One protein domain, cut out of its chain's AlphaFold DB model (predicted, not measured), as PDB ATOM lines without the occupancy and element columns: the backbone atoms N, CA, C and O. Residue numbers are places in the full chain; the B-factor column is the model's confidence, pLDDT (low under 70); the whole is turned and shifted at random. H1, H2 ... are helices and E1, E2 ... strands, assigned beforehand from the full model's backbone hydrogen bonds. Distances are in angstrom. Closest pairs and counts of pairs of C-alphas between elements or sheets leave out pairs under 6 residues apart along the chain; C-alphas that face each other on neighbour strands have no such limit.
ATOM      1  N   GLN A 557      50.322  74.342 -17.003       85.56
ATOM      2  CA  GLN A 557      48.890  74.563 -16.767       85.56
ATOM      3  C   GLN A 557      48.074  73.264 -16.887       85.56
ATOM      4  O   GLN A 557      47.140  73.049 -16.112       85.56
ATOM      5  N   HIS A 558      48.427  72.370 -17.820       89.50
ATOM      6  CA  HIS A 558      47.812  71.042 -17.907       89.50
ATOM      7  C   HIS A 558      48.184  70.202 -16.682       89.50
ATOM      8  O   HIS A 558      47.306  69.615 -16.062       89.50
ATOM      9  N   GLN A 559      49.456  70.199 -16.284       89.12
ATOM     10  CA  GLN A 559      49.940  69.456 -15.119       89.12
ATOM     11  C   GLN A 559      49.285  69.926 -13.810       89.12
ATOM     12  O   GLN A 559      48.821  69.094 -13.032       89.12
ATOM     13  N   ALA A 560      49.129  71.237 -13.595       85.31
ATOM     14  CA  ALA A 560      48.348  71.778 -12.477       85.31
ATOM     15  C   ALA A 560      46.885  71.286 -12.505       85.31
ATOM     16  O   ALA A 560      46.359  70.812 -11.498       85.31
ATOM     17  N   SER A 561      46.254  71.309 -13.683       86.50
ATOM     18  CA  SER A 561      44.883  70.812 -13.880       86.50
ATOM     19  C   SER A 561      44.756  69.313 -13.590       86.50
ATOM     20  O   SER A 561      43.804  68.880 -12.942       86.50
ATOM     21  N   LEU A 562      45.730  68.520 -14.037       87.25
ATOM     22  CA  LEU A 562      45.801  67.076 -13.838       87.25
ATOM     23  C   LEU A 562      45.988  66.721 -12.359       87.25
ATOM     24  O   LEU A 562      45.329  65.805 -11.876       87.25
ATOM     25  N   ARG A 563      46.806  67.477 -11.613       86.31
ATOM     26  CA  ARG A 563      46.962  67.327 -10.154       86.31
ATOM     27  C   ARG A 563      45.647  67.579  -9.412       86.31
ATOM     28  O   ARG A 563      45.232  66.734  -8.622       86.31
ATOM     29  N   VAL A 564      44.955  68.686  -9.712       85.00
ATOM     30  CA  VAL A 564      43.630  68.989  -9.133       85.00
ATOM     31  C   VAL A 564      42.621  67.894  -9.489       85.00
ATOM     32  O   VAL A 564      41.900  67.418  -8.615       85.00
ATOM     33  N   TYR A 565      42.594  67.441 -10.745       84.62
ATOM     34  CA  TYR A 565      41.716  66.354 -11.179       84.62
ATOM     35  C   TYR A 565      41.996  65.043 -10.432       84.62
ATOM     36  O   TYR A 565      41.064  64.460  -9.885       84.62
ATOM     37  N   ARG A 566      43.262  64.613 -10.336       85.94
ATOM     38  CA  ARG A 566      43.672  63.402  -9.602       85.94
ATOM     39  C   ARG A 566      43.323  63.484  -8.115       85.94
ATOM     40  O   ARG A 566      42.783  62.521  -7.580       85.94
ATOM     41  N   PHE A 567      43.555  64.627  -7.467       84.06
ATOM     42  CA  PHE A 567      43.136  64.857  -6.080       84.06
ATOM     43  C   PHE A 567      41.616  64.721  -5.922       84.06
ATOM     44  O   PHE A 567      41.151  64.004  -5.046       84.06
ATOM     45  N   LEU A 568      40.821  65.330  -6.809       81.12
ATOM     46  CA  LEU A 568      39.363  65.177  -6.775       81.12
ATOM     47  C   LEU A 568      38.924  63.732  -7.083       81.12
ATOM     48  O   LEU A 568      37.924  63.278  -6.527       81.12
ATOM     49  N   GLN A 569      39.641  63.003  -7.944       79.56
ATOM     50  CA  GLN A 569      39.360  61.614  -8.338       79.56
ATOM     51  C   GLN A 569      39.562  60.614  -7.187       79.56
ATOM     52  O   GLN A 569      38.777  59.678  -7.063       79.56
ATOM     53  N   GLN A 570      40.528  60.847  -6.288       77.00
ATOM     54  CA  GLN A 570      40.771  60.002  -5.100       77.00
ATOM     55  C   GLN A 570      39.535  59.807  -4.206       77.00
ATOM     56  O   GLN A 570      39.472  58.841  -3.452       77.00
ATOM     57  N   TYR A 571      38.549  60.703  -4.296       72.19
ATOM     58  CA  TYR A 571      37.324  60.646  -3.506       72.19
ATOM     59  C   TYR A 571      36.141  59.969  -4.216       72.19
ATOM     60  O   TYR A 571      35.098  59.852  -3.581       72.19
ATOM     61  N   ASP A 572      36.248  59.528  -5.483       67.00
ATOM     62  CA  ASP A 572      35.115  58.905  -6.209       67.00
ATOM     63  C   ASP A 572      34.517  57.702  -5.471       67.00
ATOM     64  O   ASP A 572      33.305  57.647  -5.291       67.00
ATOM     65  N   SER A 573      35.354  56.815  -4.928       58.22
ATOM     66  CA  SER A 573      34.931  55.638  -4.151       58.22
ATOM     67  C   SER A 573      34.240  55.958  -2.815       58.22
ATOM     68  O   SER A 573      33.743  55.054  -2.148       58.22
ATOM     69  N   ALA A 574      34.183  57.231  -2.407       53.97
ATOM     70  CA  ALA A 574      33.392  57.699  -1.268       53.97
ATOM     71  C   ALA A 574      32.064  58.371  -1.687       53.97
ATOM     72  O   ALA A 574      31.244  58.710  -0.826       53.97
ATOM     73  N   VAL A 575      31.829  58.593  -2.989       54.22
ATOM     74  CA  VAL A 575      30.664  59.346  -3.491       54.22
ATOM     75  C   VAL A 575      29.381  58.512  -3.491       54.22
ATOM     76  O   VAL A 575      28.321  59.074  -3.216       54.22
ATOM     77  N   ASP A 576      29.470  57.196  -3.708       50.44
ATOM     78  CA  ASP A 576      28.355  56.297  -4.076       50.44
ATOM     79  C   ASP A 576      27.162  56.229  -3.096       50.44
ATOM     80  O   ASP A 576      26.102  55.708  -3.435       50.44
ATOM     81  N   GLY A 577      27.292  56.796  -1.893       54.88
ATOM     82  CA  GLY A 577      26.225  56.907  -0.891       54.88
ATOM     83  C   GLY A 577      25.733  58.332  -0.592       54.88
ATOM     84  O   GLY A 577      25.115  58.544   0.455       54.88
ATOM     85  N   GLY A 578      26.036  59.349  -1.410       54.66
ATOM     86  CA  GLY A 578      25.641  60.724  -1.080       54.66
ATOM     87  C   GLY A 578      25.742  61.767  -2.191       54.66
ATOM     88  O   GLY A 578      26.383  61.588  -3.218       54.66
ATOM     89  N   SER A 579      25.124  62.926  -1.947       67.50
ATOM     90  CA  SER A 579      25.394  64.135  -2.732       67.50
ATOM     91  C   SER A 579      26.551  64.893  -2.082       67.50
ATOM     92  O   SER A 579      26.455  65.324  -0.934       67.50
ATOM     93  N   TRP A 580      27.656  65.028  -2.809       73.88
ATOM     94  CA  TRP A 580      28.860  65.715  -2.347       73.88
ATOM     95  C   TRP A 580      29.068  67.022  -3.123       73.88
ATOM     96  O   TRP A 580      28.683  67.145  -4.287       73.88
ATOM     97  N   LEU A 581      29.671  68.004  -2.457       82.81
ATOM     98  CA  LEU A 581      30.014  69.316  -2.998       82.81
ATOM     99  C   LEU A 581      31.523  69.520  -2.917       82.81
ATOM    100  O   LEU A 581      32.111  69.448  -1.837       82.81
ATOM    101  N   PHE A 582      32.134  69.828  -4.053       85.12
ATOM    102  CA  PHE A 582      33.538  70.203  -4.155       85.12
ATOM    103  C   PHE A 582      33.635  71.730  -4.036       85.12
ATOM    104  O   PHE A 582      32.953  72.452  -4.767       85.12
ATOM    105  N   HIS A 583      34.438  72.234  -3.098       87.31
ATOM    106  CA  HIS A 583      34.447  73.644  -2.706       87.31
ATOM    107  C   HIS A 583      35.861  74.235  -2.689       87.31
ATOM    108  O   HIS A 583      36.692  73.852  -1.865       87.31
ATOM    109  N   CYS A 584      36.110  75.219  -3.555       89.56
ATOM    110  CA  CYS A 584      37.315  76.040  -3.512       89.56
ATOM    111  C   CYS A 584      37.213  77.064  -2.375       89.56
ATOM    112  O   CYS A 584      36.403  77.993  -2.438       89.56
ATOM    113  N   VAL A 585      38.084  76.917  -1.374       89.19
ATOM    114  CA  VAL A 585      38.166  77.800  -0.203       89.19
ATOM    115  C   VAL A 585      38.635  79.196  -0.613       89.19
ATOM    116  O   VAL A 585      38.034  80.185  -0.197       89.19
ATOM    117  N   LEU A 586      39.645  79.290  -1.490       86.94
ATOM    118  CA  LEU A 586      40.186  80.573  -1.955       86.94
ATOM    119  C   LEU A 586      39.087  81.469  -2.538       86.94
ATOM    120  O   LEU A 586      38.980  82.638  -2.170       86.94
ATOM    121  N   CYS A 587      38.258  80.938  -3.435       86.25
ATOM    122  CA  CYS A 587      37.237  81.707  -4.148       86.25
ATOM    123  C   CYS A 587      35.833  81.634  -3.527       86.25
ATOM    124  O   CYS A 587      34.925  82.267  -4.064       86.25
ATOM    125  N   ASN A 588      35.643  80.883  -2.435       87.38
ATOM    126  CA  ASN A 588      34.331  80.561  -1.858       87.38
ATOM    127  C   ASN A 588      33.343  80.001  -2.913       87.38
ATOM    128  O   ASN A 588      32.163  80.354  -2.942       87.38
ATOM    129  N   TYR A 589      33.842  79.159  -3.826       85.75
ATOM    130  CA  TYR A 589      33.079  78.617  -4.957       85.75
ATOM    131  C   TYR A 589      32.791  77.127  -4.757       85.75
ATOM    132  O   TYR A 589      33.713  76.342  -4.540       85.75
ATOM    133  N   SER A 590      31.521  76.735  -4.865       86.56
ATOM    134  CA  SER A 590      31.055  75.350  -4.711       86.56
ATOM    135  C   SER A 590      30.525  74.788  -6.028       86.56
ATOM    136  O   SER A 590      29.844  75.489  -6.773       86.56
ATOM    137  N   SER A 591      30.764  73.500  -6.270       83.25
ATOM    138  CA  SER A 591      30.253  72.764  -7.427       83.25
ATOM    139  C   SER A 591      29.852  71.332  -7.057       83.25
ATOM    140  O   SER A 591      30.512  70.668  -6.261       83.25
ATOM    141  N   CYS A 592      28.789  70.833  -7.686       76.94
ATOM    142  CA  CYS A 592      28.369  69.426  -7.673       76.94
ATOM    143  C   CYS A 592      29.089  68.561  -8.736       76.94
ATOM    144  O   CYS A 592      28.885  67.350  -8.788       76.94
ATOM    145  N   SER A 593      29.913  69.175  -9.593       78.88
ATOM    146  CA  SER A 593      30.654  68.543 -10.693       78.88
ATOM    147  C   SER A 593      32.150  68.860 -10.604       78.88
ATOM    148  O   SER A 593      32.541  70.030 -10.506       78.88
ATOM    149  N   LYS A 594      32.994  67.821 -10.694       78.56
ATOM    150  CA  LYS A 594      34.463  67.948 -10.675       78.56
ATOM    151  C   LYS A 594      34.972  68.780 -11.850       78.56
ATOM    152  O   LYS A 594      35.780  69.679 -11.650       78.56
ATOM    153  N   LEU A 595      34.429  68.554 -13.050       78.06
ATOM    154  CA  LEU A 595      34.783  69.309 -14.257       78.06
ATOM    155  C   LEU A 595      34.409  70.796 -14.140       78.06
ATOM    156  O   LEU A 595      35.148  71.650 -14.616       78.06
ATOM    157  N   HIS A 596      33.306  71.136 -13.465       81.69
ATOM    158  CA  HIS A 596      32.955  72.541 -13.210       81.69
ATOM    159  C   HIS A 596      33.861  73.197 -12.157       81.69
ATOM    160  O   HIS A 596      34.208  74.366 -12.314       81.69
ATOM    161  N   LEU A 597      34.310  72.461 -11.131       85.31
ATOM    162  CA  LEU A 597      35.326  72.986 -10.211       85.31
ATOM    163  C   LEU A 597      36.681  73.170 -10.914       85.31
ATOM    164  O   LEU A 597      37.341  74.180 -10.693       85.31
ATOM    165  N   LEU A 598      37.065  72.246 -11.795       84.88
ATOM    166  CA  LEU A 598      38.308  72.325 -12.561       84.88
ATOM    167  C   LEU A 598      38.302  73.506 -13.548       84.88
ATOM    168  O   LEU A 598      39.222  74.314 -13.539       84.88
ATOM    169  N   ARG A 599      37.213  73.700 -14.305       84.44
ATOM    170  CA  ARG A 599      37.014  74.907 -15.134       84.44
ATOM    171  C   ARG A 599      37.050  76.201 -14.311       84.44
ATOM    172  O   ARG A 599      37.462  77.240 -14.821       84.44
ATOM    173  N   HIS A 600      36.643  76.162 -13.040       86.88
ATOM    174  CA  HIS A 600      36.772  77.310 -12.145       86.88
ATOM    175  C   HIS A 600      38.234  77.612 -11.766       86.88
ATOM    176  O   HIS A 600      38.570  78.796 -11.675       86.88
ATOM    177  N   THR A 601      39.121  76.618 -11.607       86.88
ATOM    178  CA  THR A 601      40.544  76.899 -11.308       86.88
ATOM    179  C   THR A 601      41.245  77.610 -12.465       86.88
ATOM    180  O   THR A 601      42.107  78.455 -12.245       86.88
ATOM    181  N   HIS A 602      40.798  77.368 -13.702       85.81
ATOM    182  CA  HIS A 602      41.272  78.068 -14.905       85.81
ATOM    183  C   HIS A 602      40.776  79.514 -15.019       85.81
ATOM    184  O   HIS A 602      41.216  80.244 -15.904       85.81
ATOM    185  N   SER A 603      39.856  79.954 -14.154       88.50
ATOM    186  CA  SER A 603      39.391  81.340 -14.181       88.50
ATOM    187  C   SER A 603      40.495  82.295 -13.691       88.50
ATOM    188  O   SER A 603      41.125  82.033 -12.663       88.50
ATOM    189  N   PRO A 604      40.711  83.455 -14.342       84.38
ATOM    190  CA  PRO A 604      41.779  84.383 -13.951       84.38
ATOM    191  C   PRO A 604      41.582  84.955 -12.534       84.38
ATOM    192  O   PRO A 604      42.546  85.337 -11.872       84.38
ATOM    193  N   GLY A 605      40.339  84.975 -12.035       87.44
ATOM    194  CA  GLY A 605      40.024  85.329 -10.648       87.44
ATOM    195  C   GLY A 605      40.458  84.277  -9.618       87.44
ATOM    196  O   GLY A 605      40.783  84.651  -8.490       87.44
ATOM    197  N   HIS A 606      40.505  82.996 -10.000       88.31
ATOM    198  CA  HIS A 606      41.109  81.934  -9.197       88.31
ATOM    199  C   HIS A 606      42.631  82.031  -9.262       88.31
ATOM    200  O   HIS A 606      43.257  82.259  -8.231       88.31
ATOM    201  N   GLN A 607      43.211  81.992 -10.465       87.56
ATOM    202  CA  GLN A 607      44.663  82.009 -10.675       87.56
ATOM    203  C   GLN A 607      45.353  83.206  -9.990       87.56
ATOM    204  O   GLN A 607      46.373  83.046  -9.323       87.56
ATOM    205  N   LYS A 608      44.771  84.415 -10.055       87.19
ATOM    206  CA  LYS A 608      45.306  85.595  -9.344       87.19
ATOM    207  C   LYS A 608      45.297  85.429  -7.815       87.19
ATOM    208  O   LYS A 608      46.175  85.961  -7.137       87.19
ATOM    209  N   ARG A 609      44.305  84.726  -7.261       87.19
ATOM    210  CA  ARG A 609      44.168  84.489  -5.816       87.19
ATOM    211  C   ARG A 609      45.029  83.317  -5.341       87.19
ATOM    212  O   ARG A 609      45.594  83.402  -4.259       87.19
ATOM    213  N   GLU A 610      45.171  82.287  -6.164       86.19
ATOM    214  CA  GLU A 610      46.109  81.176  -5.994       86.19
ATOM    215  C   GLU A 610      47.555  81.689  -5.949       86.19
ATOM    216  O   GLU A 610      48.256  81.434  -4.978       86.19
ATOM    217  N   LEU A 611      47.970  82.534  -6.902       84.44
ATOM    218  CA  LEU A 611      49.288  83.185  -6.885       84.44
ATOM    219  C   LEU A 611      49.517  84.035  -5.622       84.44
ATOM    220  O   LEU A 611      50.601  83.999  -5.044       84.44
ATOM    221  N   HIS A 612      48.502  84.771  -5.160       86.50
ATOM    222  CA  HIS A 612      48.586  85.546  -3.916       86.50
ATOM    223  C   HIS A 612      48.699  84.643  -2.675       86.50
ATOM    224  O   HIS A 612      49.466  84.938  -1.762       86.50
ATOM    225  N   TYR A 613      47.963  83.529  -2.638       84.50
ATOM    226  CA  TYR A 613      48.054  82.527  -1.577       84.50
ATOM    227  C   TYR A 613      49.432  81.851  -1.557       84.50
ATOM    228  O   TYR A 613      50.077  81.820  -0.512       84.50
ATOM    229  N   LEU A 614      49.938  81.411  -2.711       81.75
ATOM    230  CA  LEU A 614      51.275  80.830  -2.848       81.75
ATOM    231  C   LEU A 614      52.371  81.810  -2.414       81.75
ATOM    232  O   LEU A 614      53.301  81.403  -1.727       81.75
ATOM    233  N   GLN A 615      52.248  83.104  -2.732       83.81
ATOM    234  CA  GLN A 615      53.208  84.122  -2.291       83.81
ATOM    235  C   GLN A 615      53.191  84.343  -0.764       83.81
ATOM    236  O   GLN A 615      54.243  84.624  -0.195       83.81
ATOM    237  N   LEU A 616      52.044  84.167  -0.092       81.00
ATOM    238  CA  LEU A 616      51.943  84.185   1.379       81.00
ATOM    239  C   LEU A 616      52.465  82.890   2.029       81.00
ATOM    240  O   LEU A 616      53.023  82.928   3.122       81.00
ATOM    241  N   VAL A 617      52.284  81.743   1.371       73.94
ATOM    242  CA  VAL A 617      52.701  80.417   1.869       73.94
ATOM    243  C   VAL A 617      54.172  80.109   1.550       73.94
ATOM    244  O   VAL A 617      54.743  79.209   2.153       73.94
ATOM    245  N   ARG A 618      54.832  80.907   0.700       63.88
ATOM    246  CA  ARG A 618      56.206  80.715   0.180       63.88
ATOM    247  C   ARG A 618      57.325  80.539   1.225       63.88
ATOM    248  O   ARG A 618      58.427  80.155   0.852       63.88
ATOM    249  N   GLY A 619      57.057  80.816   2.503       59.69
ATOM    250  CA  GLY A 619      57.951  80.554   3.642       59.69
ATOM    251  C   GLY A 619      57.643  79.276   4.442       59.69
ATOM    252  O   GLY A 619      58.217  79.085   5.509       59.69
ATOM    253  N   ARG A 620      56.720  78.420   3.987       61.41
ATOM    254  CA  ARG A 620      56.388  77.126   4.605       61.41
ATOM    255  C   ARG A 620      56.511  76.020   3.565       61.41
ATOM    256  O   ARG A 620      55.805  76.048   2.560       61.41
ATOM    257  N   SER A 621      57.367  75.030   3.826       48.38
ATOM    258  CA  SER A 621      57.353  73.787   3.053       48.38
ATOM    259  C   SER A 621      56.066  73.038   3.386       48.38
ATOM    260  O   SER A 621      55.869  72.630   4.529       48.38
ATOM    261  N   LEU A 622      55.176  72.930   2.404       56.91
ATOM    262  CA  LEU A 622      53.896  72.243   2.500       56.91
ATOM    263  C   LEU A 622      53.859  71.218   1.363       56.91
ATOM    264  O   LEU A 622      54.105  71.585   0.213       56.91
ATOM    265  N   GLU A 623      53.585  69.954   1.674       58.06
ATOM    266  CA  GLU A 623      53.600  68.881   0.673       58.06
ATOM    267  C   GLU A 623      52.543  69.151  -0.417       58.06
ATOM    268  O   GLU A 623      51.455  69.653  -0.116       58.06
ATOM    269  N   GLU A 624      52.806  68.807  -1.690       59.72
ATOM    270  CA  GLU A 624      51.923  69.208  -2.811       59.72
ATOM    271  C   GLU A 624      50.450  68.774  -2.618       59.72
ATOM    272  O   GLU A 624      49.529  69.489  -3.020       59.72
ATOM    273  N   GLY A 625      50.210  67.634  -1.957       61.09
ATOM    274  CA  GLY A 625      48.863  67.161  -1.615       61.09
ATOM    275  C   GLY A 625      48.174  67.951  -0.491       61.09
ATOM    276  O   GLY A 625      46.955  68.118  -0.515       61.09
ATOM    277  N   GLU A 626      48.932  68.486   0.467       66.56
ATOM    278  CA  GLU A 626      48.401  69.303   1.566       66.56
ATOM    279  C   GLU A 626      47.974  70.693   1.067       66.56
ATOM    280  O   GLU A 626      46.936  71.207   1.486       66.56
ATOM    281  N   GLY A 627      48.700  71.265   0.099       75.31
ATOM    282  CA  GLY A 627      48.306  72.511  -0.574       75.31
ATOM    283  C   GLY A 627      46.983  72.396  -1.344       75.31
ATOM    284  O   GLY A 627      46.159  73.316  -1.316       75.31
ATOM    285  N   LEU A 628      46.728  71.242  -1.972       81.44
ATOM    286  CA  LEU A 628      45.444  70.955  -2.619       81.44
ATOM    287  C   LEU A 628      44.314  70.782  -1.596       81.44
ATOM    288  O   LEU A 628      43.248  71.364  -1.790       81.44
ATOM    289  N   ALA A 629      44.553  70.086  -0.481       79.50
ATOM    290  CA  ALA A 629      43.571  69.937   0.599       79.50
ATOM    291  C   ALA A 629      43.240  71.265   1.315       79.50
ATOM    292  O   ALA A 629      42.098  71.483   1.723       79.50
ATOM    293  N   ALA A 630      44.205  72.185   1.426       79.56
ATOM    294  CA  ALA A 630      43.974  73.541   1.933       79.56
ATOM    295  C   ALA A 630      43.166  74.418   0.952       79.56
ATOM    296  O   ALA A 630      42.405  75.293   1.369       79.56
ATOM    297  N   THR A 631      43.309  74.175  -0.354       82.19
ATOM    298  CA  THR A 631      42.647  74.945  -1.421       82.19
ATOM    299  C   THR A 631      41.237  74.431  -1.731       82.19
ATOM    300  O   THR A 631      40.327  75.227  -2.000       82.19
ATOM    301  N   PHE A 632      41.031  73.112  -1.678       86.06
ATOM    302  CA  PHE A 632      39.797  72.427  -2.059       86.06
ATOM    303  C   PHE A 632      39.296  71.524  -0.929       86.06
ATOM    304  O   PHE A 632      39.911  70.519  -0.588       86.06
ATOM    305  N   THR A 633      38.118  71.846  -0.395       84.75
ATOM    306  CA  THR A 633      37.417  71.009   0.592       84.75
ATOM    307  C   THR A 633      36.260  70.273  -0.068       84.75
ATOM    308  O   THR A 633      35.592  70.818  -0.949       84.75
ATOM    309  N   ILE A 634      35.995  69.042   0.362       82.88
ATOM    310  CA  ILE A 634      34.893  68.224  -0.153       82.88
ATOM    311  C   ILE A 634      33.901  68.011   0.987       82.88
ATOM    312  O   ILE A 634      34.273  67.567   2.071       82.88
ATOM    313  N   ARG A 635      32.641  68.396   0.772       80.12
ATOM    314  CA  ARG A 635      31.605  68.445   1.812       80.12
ATOM    315  C   ARG A 635      30.441  67.539   1.429       80.12
ATOM    316  O   ARG A 635      29.873  67.689   0.349       80.12
ATOM    317  N   LYS A 636      30.062  66.622   2.316       72.31
ATOM    318  CA  LYS A 636      28.843  65.811   2.176       72.31
ATOM    319  C   LYS A 636      27.621  66.695   2.454       72.31
ATOM    320  O   LYS A 636      27.597  67.395   3.466       72.31
ATOM    321  N   CYS A 637      26.613  66.686   1.584       62.91
ATOM    322  CA  CYS A 637      25.350  67.373   1.858       62.91
ATOM    323  C   CYS A 637      24.634  66.711   3.051       62.91
ATOM    324  O   CYS A 637      24.515  65.485   3.067       62.91
ATOM    325  N   PRO A 638      24.087  67.481   4.011       56.53
ATOM    326  CA  PRO A 638      23.402  66.927   5.185       56.53
ATOM    327  C   PRO A 638      22.018  66.318   4.883       56.53
ATOM    328  O   PRO A 638      21.392  65.757   5.772       56.53
ATOM    329  N   SER A 639      21.517  66.422   3.647       53.16
ATOM    330  CA  SER A 639      20.283  65.762   3.197       53.16
ATOM    331  C   SER A 639      20.334  65.499   1.686       53.16
ATOM    332  O   SER A 639      20.781  66.381   0.943       53.16
ATOM    333  N   PRO A 640      19.861  64.334   1.196       54.81
ATOM    334  CA  PRO A 640      19.801  64.039  -0.234       54.81
ATOM    335  C   PRO A 640      18.758  64.889  -0.973       54.81
ATOM    336  O   PRO A 640      18.992  65.249  -2.124       54.81
ATOM    337  N   GLU A 641      17.651  65.278  -0.330       51.50
ATOM    338  CA  GLU A 641      16.658  66.189  -0.925       51.50
ATOM    339  C   GLU A 641      17.225  67.601  -1.082       51.50
ATOM    340  O   GLU A 641      17.189  68.180  -2.173       51.50
ATOM    341  N   THR A 642      17.859  68.122  -0.028       54.59
ATOM    342  CA  THR A 642      18.574  69.402  -0.093       54.59
ATOM    343  C   THR A 642      19.709  69.339  -1.113       54.59
ATOM    344  O   THR A 642      19.906  70.294  -1.854       54.59
ATOM    345  N   GLY A 643      20.410  68.208  -1.224       53.28
ATOM    346  CA  GLY A 643      21.448  67.982  -2.229       53.28
ATOM    347  C   GLY A 643      20.929  68.009  -3.670       53.28
ATOM    348  O   GLY A 643      21.542  68.659  -4.513       53.28
ATOM    349  N   LYS A 644      19.776  67.383  -3.957       54.06
ATOM    350  CA  LYS A 644      19.093  67.479  -5.266       54.06
ATOM    351  C   LYS A 644      18.675  68.917  -5.574       54.06
ATOM    352  O   LYS A 644      18.864  69.376  -6.698       54.06
ATOM    353  N   ARG A 645      18.116  69.636  -4.593       53.91
ATOM    354  CA  ARG A 645      17.718  71.042  -4.753       53.91
ATOM    355  C   ARG A 645      18.931  71.936  -5.018       53.91
ATOM    356  O   ARG A 645      18.952  72.619  -6.034       53.91
ATOM    357  N   LEU A 646      19.968  71.848  -4.185       56.94
ATOM    358  CA  LEU A 646      21.187  72.637  -4.341       56.94
ATOM    359  C   LEU A 646      21.930  72.302  -5.642       56.94
ATOM    360  O   LEU A 646      22.533  73.197  -6.222       56.94
ATOM    361  N   ARG A 647      21.850  71.055  -6.141       56.00
ATOM    362  CA  ARG A 647      22.297  70.694  -7.498       56.00
ATOM    363  C   ARG A 647      21.590  71.540  -8.548       56.00
ATOM    364  O   ARG A 647      22.275  72.250  -9.272       56.00
ATOM    365  N   ARG A 648      20.250  71.534  -8.579       56.38
ATOM    366  CA  ARG A 648      19.469  72.324  -9.547       56.38
ATOM    367  C   ARG A 648      19.742  73.822  -9.413       56.38
ATOM    368  O   ARG A 648      19.893  74.490 -10.429       56.38
ATOM    369  N   ASP A 649      19.860  74.338  -8.192       57.84
ATOM    370  CA  ASP A 649      20.111  75.762  -7.936       57.84
ATOM    371  C   ASP A 649      21.546  76.180  -8.353       57.84
ATOM    372  O   ASP A 649      21.743  77.253  -8.933       57.84
ATOM    373  N   LEU A 650      22.559  75.325  -8.142       61.44
ATOM    374  CA  LEU A 650      23.940  75.537  -8.612       61.44
ATOM    375  C   LEU A 650      24.082  75.348 -10.128       61.44
ATOM    376  O   LEU A 650      24.771  76.128 -10.780       61.44
ATOM    377  N   GLU A 651      23.412  74.349 -10.702       55.66
ATOM    378  CA  GLU A 651      23.367  74.109 -12.144       55.66
ATOM    379  C   GLU A 651      22.699  75.316 -12.833       55.66
ATOM    380  O   GLU A 651      23.337  75.963 -13.665       55.66
ATOM    381  N   MET A 652      21.506  75.736 -12.392       52.75
ATOM    382  CA  MET A 652      20.793  76.931 -12.872       52.75
ATOM    383  C   MET A 652      21.634  78.212 -12.752       52.75
ATOM    384  O   MET A 652      21.760  78.964 -13.719       52.75
ATOM    385  N   THR A 653      22.260  78.468 -11.597       55.59
ATOM    386  CA  THR A 653      23.111  79.663 -11.426       55.59
ATOM    387  C   THR A 653      24.431  79.586 -12.198       55.59
ATOM    388  O   THR A 653      24.984  80.635 -12.533       55.59
ATOM    389  N   SER A 654      24.919  78.390 -12.550       51.28
ATOM    390  CA  SER A 654      26.042  78.227 -13.482       51.28
ATOM    391  C   SER A 654      25.631  78.543 -14.925       51.28
ATOM    392  O   SER A 654      26.303  79.349 -15.568       51.28
ATOM    393  N   TYR A 655      24.480  78.042 -15.393       42.62
ATOM    394  CA  TYR A 655      23.932  78.377 -16.713       42.62
ATOM    395  C   TYR A 655      23.659  79.878 -16.854       42.62
ATOM    396  O   TYR A 655      24.077  80.481 -17.840       42.62
ATOM    397  N   LEU A 656      23.043  80.510 -15.847       43.53
ATOM    398  CA  LEU A 656      22.786  81.955 -15.844       43.53
ATOM    399  C   LEU A 656      24.080  82.787 -15.876       43.53
ATOM    400  O   LEU A 656      24.137  83.793 -16.579       43.53
ATOM    401  N   LYS A 657      25.140  82.365 -15.171       43.69
ATOM    402  CA  LYS A 657      26.447  83.046 -15.221       43.69
ATOM    403  C   LYS A 657      27.154  82.859 -16.566       43.69
ATOM    404  O   LYS A 657      27.715  83.824 -17.074       43.69
ATOM    405  N   CYS A 658      27.099  81.668 -17.162       33.88
ATOM    406  CA  CYS A 658      27.643  81.432 -18.502       33.88
ATOM    407  C   CYS A 658      26.896  82.235 -19.578       33.88
ATOM    408  O   CYS A 658      27.544  82.847 -20.422       33.88
ATOM    409  N   ALA A 659      25.563  82.300 -19.511       32.66
ATOM    410  CA  ALA A 659      24.753  83.104 -20.426       32.66
ATOM    411  C   ALA A 659      25.081  84.605 -20.325       32.66
ATOM    412  O   ALA A 659      25.194  85.276 -21.346       32.66
ATOM    413  N   LEU A 660      25.300  85.122 -19.108       31.69
ATOM    414  CA  LEU A 660      25.661  86.527 -18.908       31.69
ATOM    415  C   LEU A 660      27.032  86.865 -19.523       31.69
ATOM    416  O   LEU A 660      27.160  87.879 -20.202       31.69
ATOM    417  N   VAL A 661      28.029  85.989 -19.355       36.91
ATOM    418  CA  VAL A 661      29.388  86.154 -19.919       36.91
ATOM    419  C   VAL A 661      29.423  86.009 -21.450       36.91
ATOM    420  O   VAL A 661      30.349  86.495 -22.085       36.91
ATOM    421  N   GLN A 662      28.409  85.394 -22.067       32.50
ATOM    422  CA  GLN A 662      28.238  85.363 -23.528       32.50
ATOM    423  C   GLN A 662      27.442  86.564 -24.080       32.50
ATOM    424  O   GLN A 662      27.207  86.635 -25.285       32.50
ATOM    425  N   SER A 663      27.024  87.502 -23.221       32.19
ATOM    426  CA  SER A 663      26.236  88.692 -23.592       32.19
ATOM    427  C   SER A 663      26.999  90.022 -23.467       32.19
ATOM    428  O   SER A 663      26.393  91.088 -23.595       32.19
ATOM    429  N   THR A 664      28.314  89.956 -23.224       31.55
ATOM    430  CA  THR A 664      29.233  91.088 -22.998       31.55
ATOM    431  C   THR A 664      30.501  90.948 -23.827       31.55
ATOM    432  O   THR A 664      30.841  91.924 -24.525       31.55
TER     433      THR A 664
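This is residues 557 to 664 of the 664 residues of the protein "C2H2-type domain-containing protein" of Oncorhynchus mykiss (UniProt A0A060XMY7). A small three-stranded sheet makes a wall with H2 over one face, and H1 packs on H2. The long H5 runs past one end of the sheet and its last part, residues 655 to 661, sticks out with the tail to 664; H3 and H4 lie toward the opposite end, joined by a protruding loop, residues 618 to 623. The 108 printed residues, mostly helix in their named elements, run H1 E1 E2 H2 H3 H4 E3 H5; the antiparallel sheet has order E2 E1 E3. The whole is compact but flat, with a radius of gyration of the C-alphas of 14.9 A and spans of 44 by 40 by 22 A.

H1, residues 557 to 569, touches H2, residues 594 to 601, at a steep tilt of 38 degrees, opposite ways; their closest C-alphas, of Leu 568 and Lys 594, are 6.8 A apart. E1, residues 580 to 584, forms a hairpin with E2, residues 589 to 591, N 584 and O 589 being 2.8 A apart. E1 is also antiparallel to E3, residues 632 to 636, with N 581 and O 635 2.8 A apart. H2 is on the sheet, over E2 and E1, at a height of 8.7 A. H3, residues 604 to 617, is not on it. H4, residues 624 to 631, only grazes it. H5, residues 640 to 661, is on it; the closest C-alphas of H5 and E2, of Leu 650 and Ser 591, are 7.0 A apart. Every O i to N i+4 pair is within hydrogen-bond range in H1, H2, H4 and H5, and 9 of 10 in H3.

H1 begins at C-alpha 557 (48.890, 74.563, -16.767) and spans 18.2 A, H3 19.6 A. H5 spans 31.1 A, ending at C-alpha 661 (29.388, 86.154, -19.919).

The farthest C-alphas, of Gly 619 and Glu 641, are 44.0 A apart. The printed part has no cut and no long link. pLDDT is under 70 in residues 572 to 579, 618 to 626 and 637 to 664.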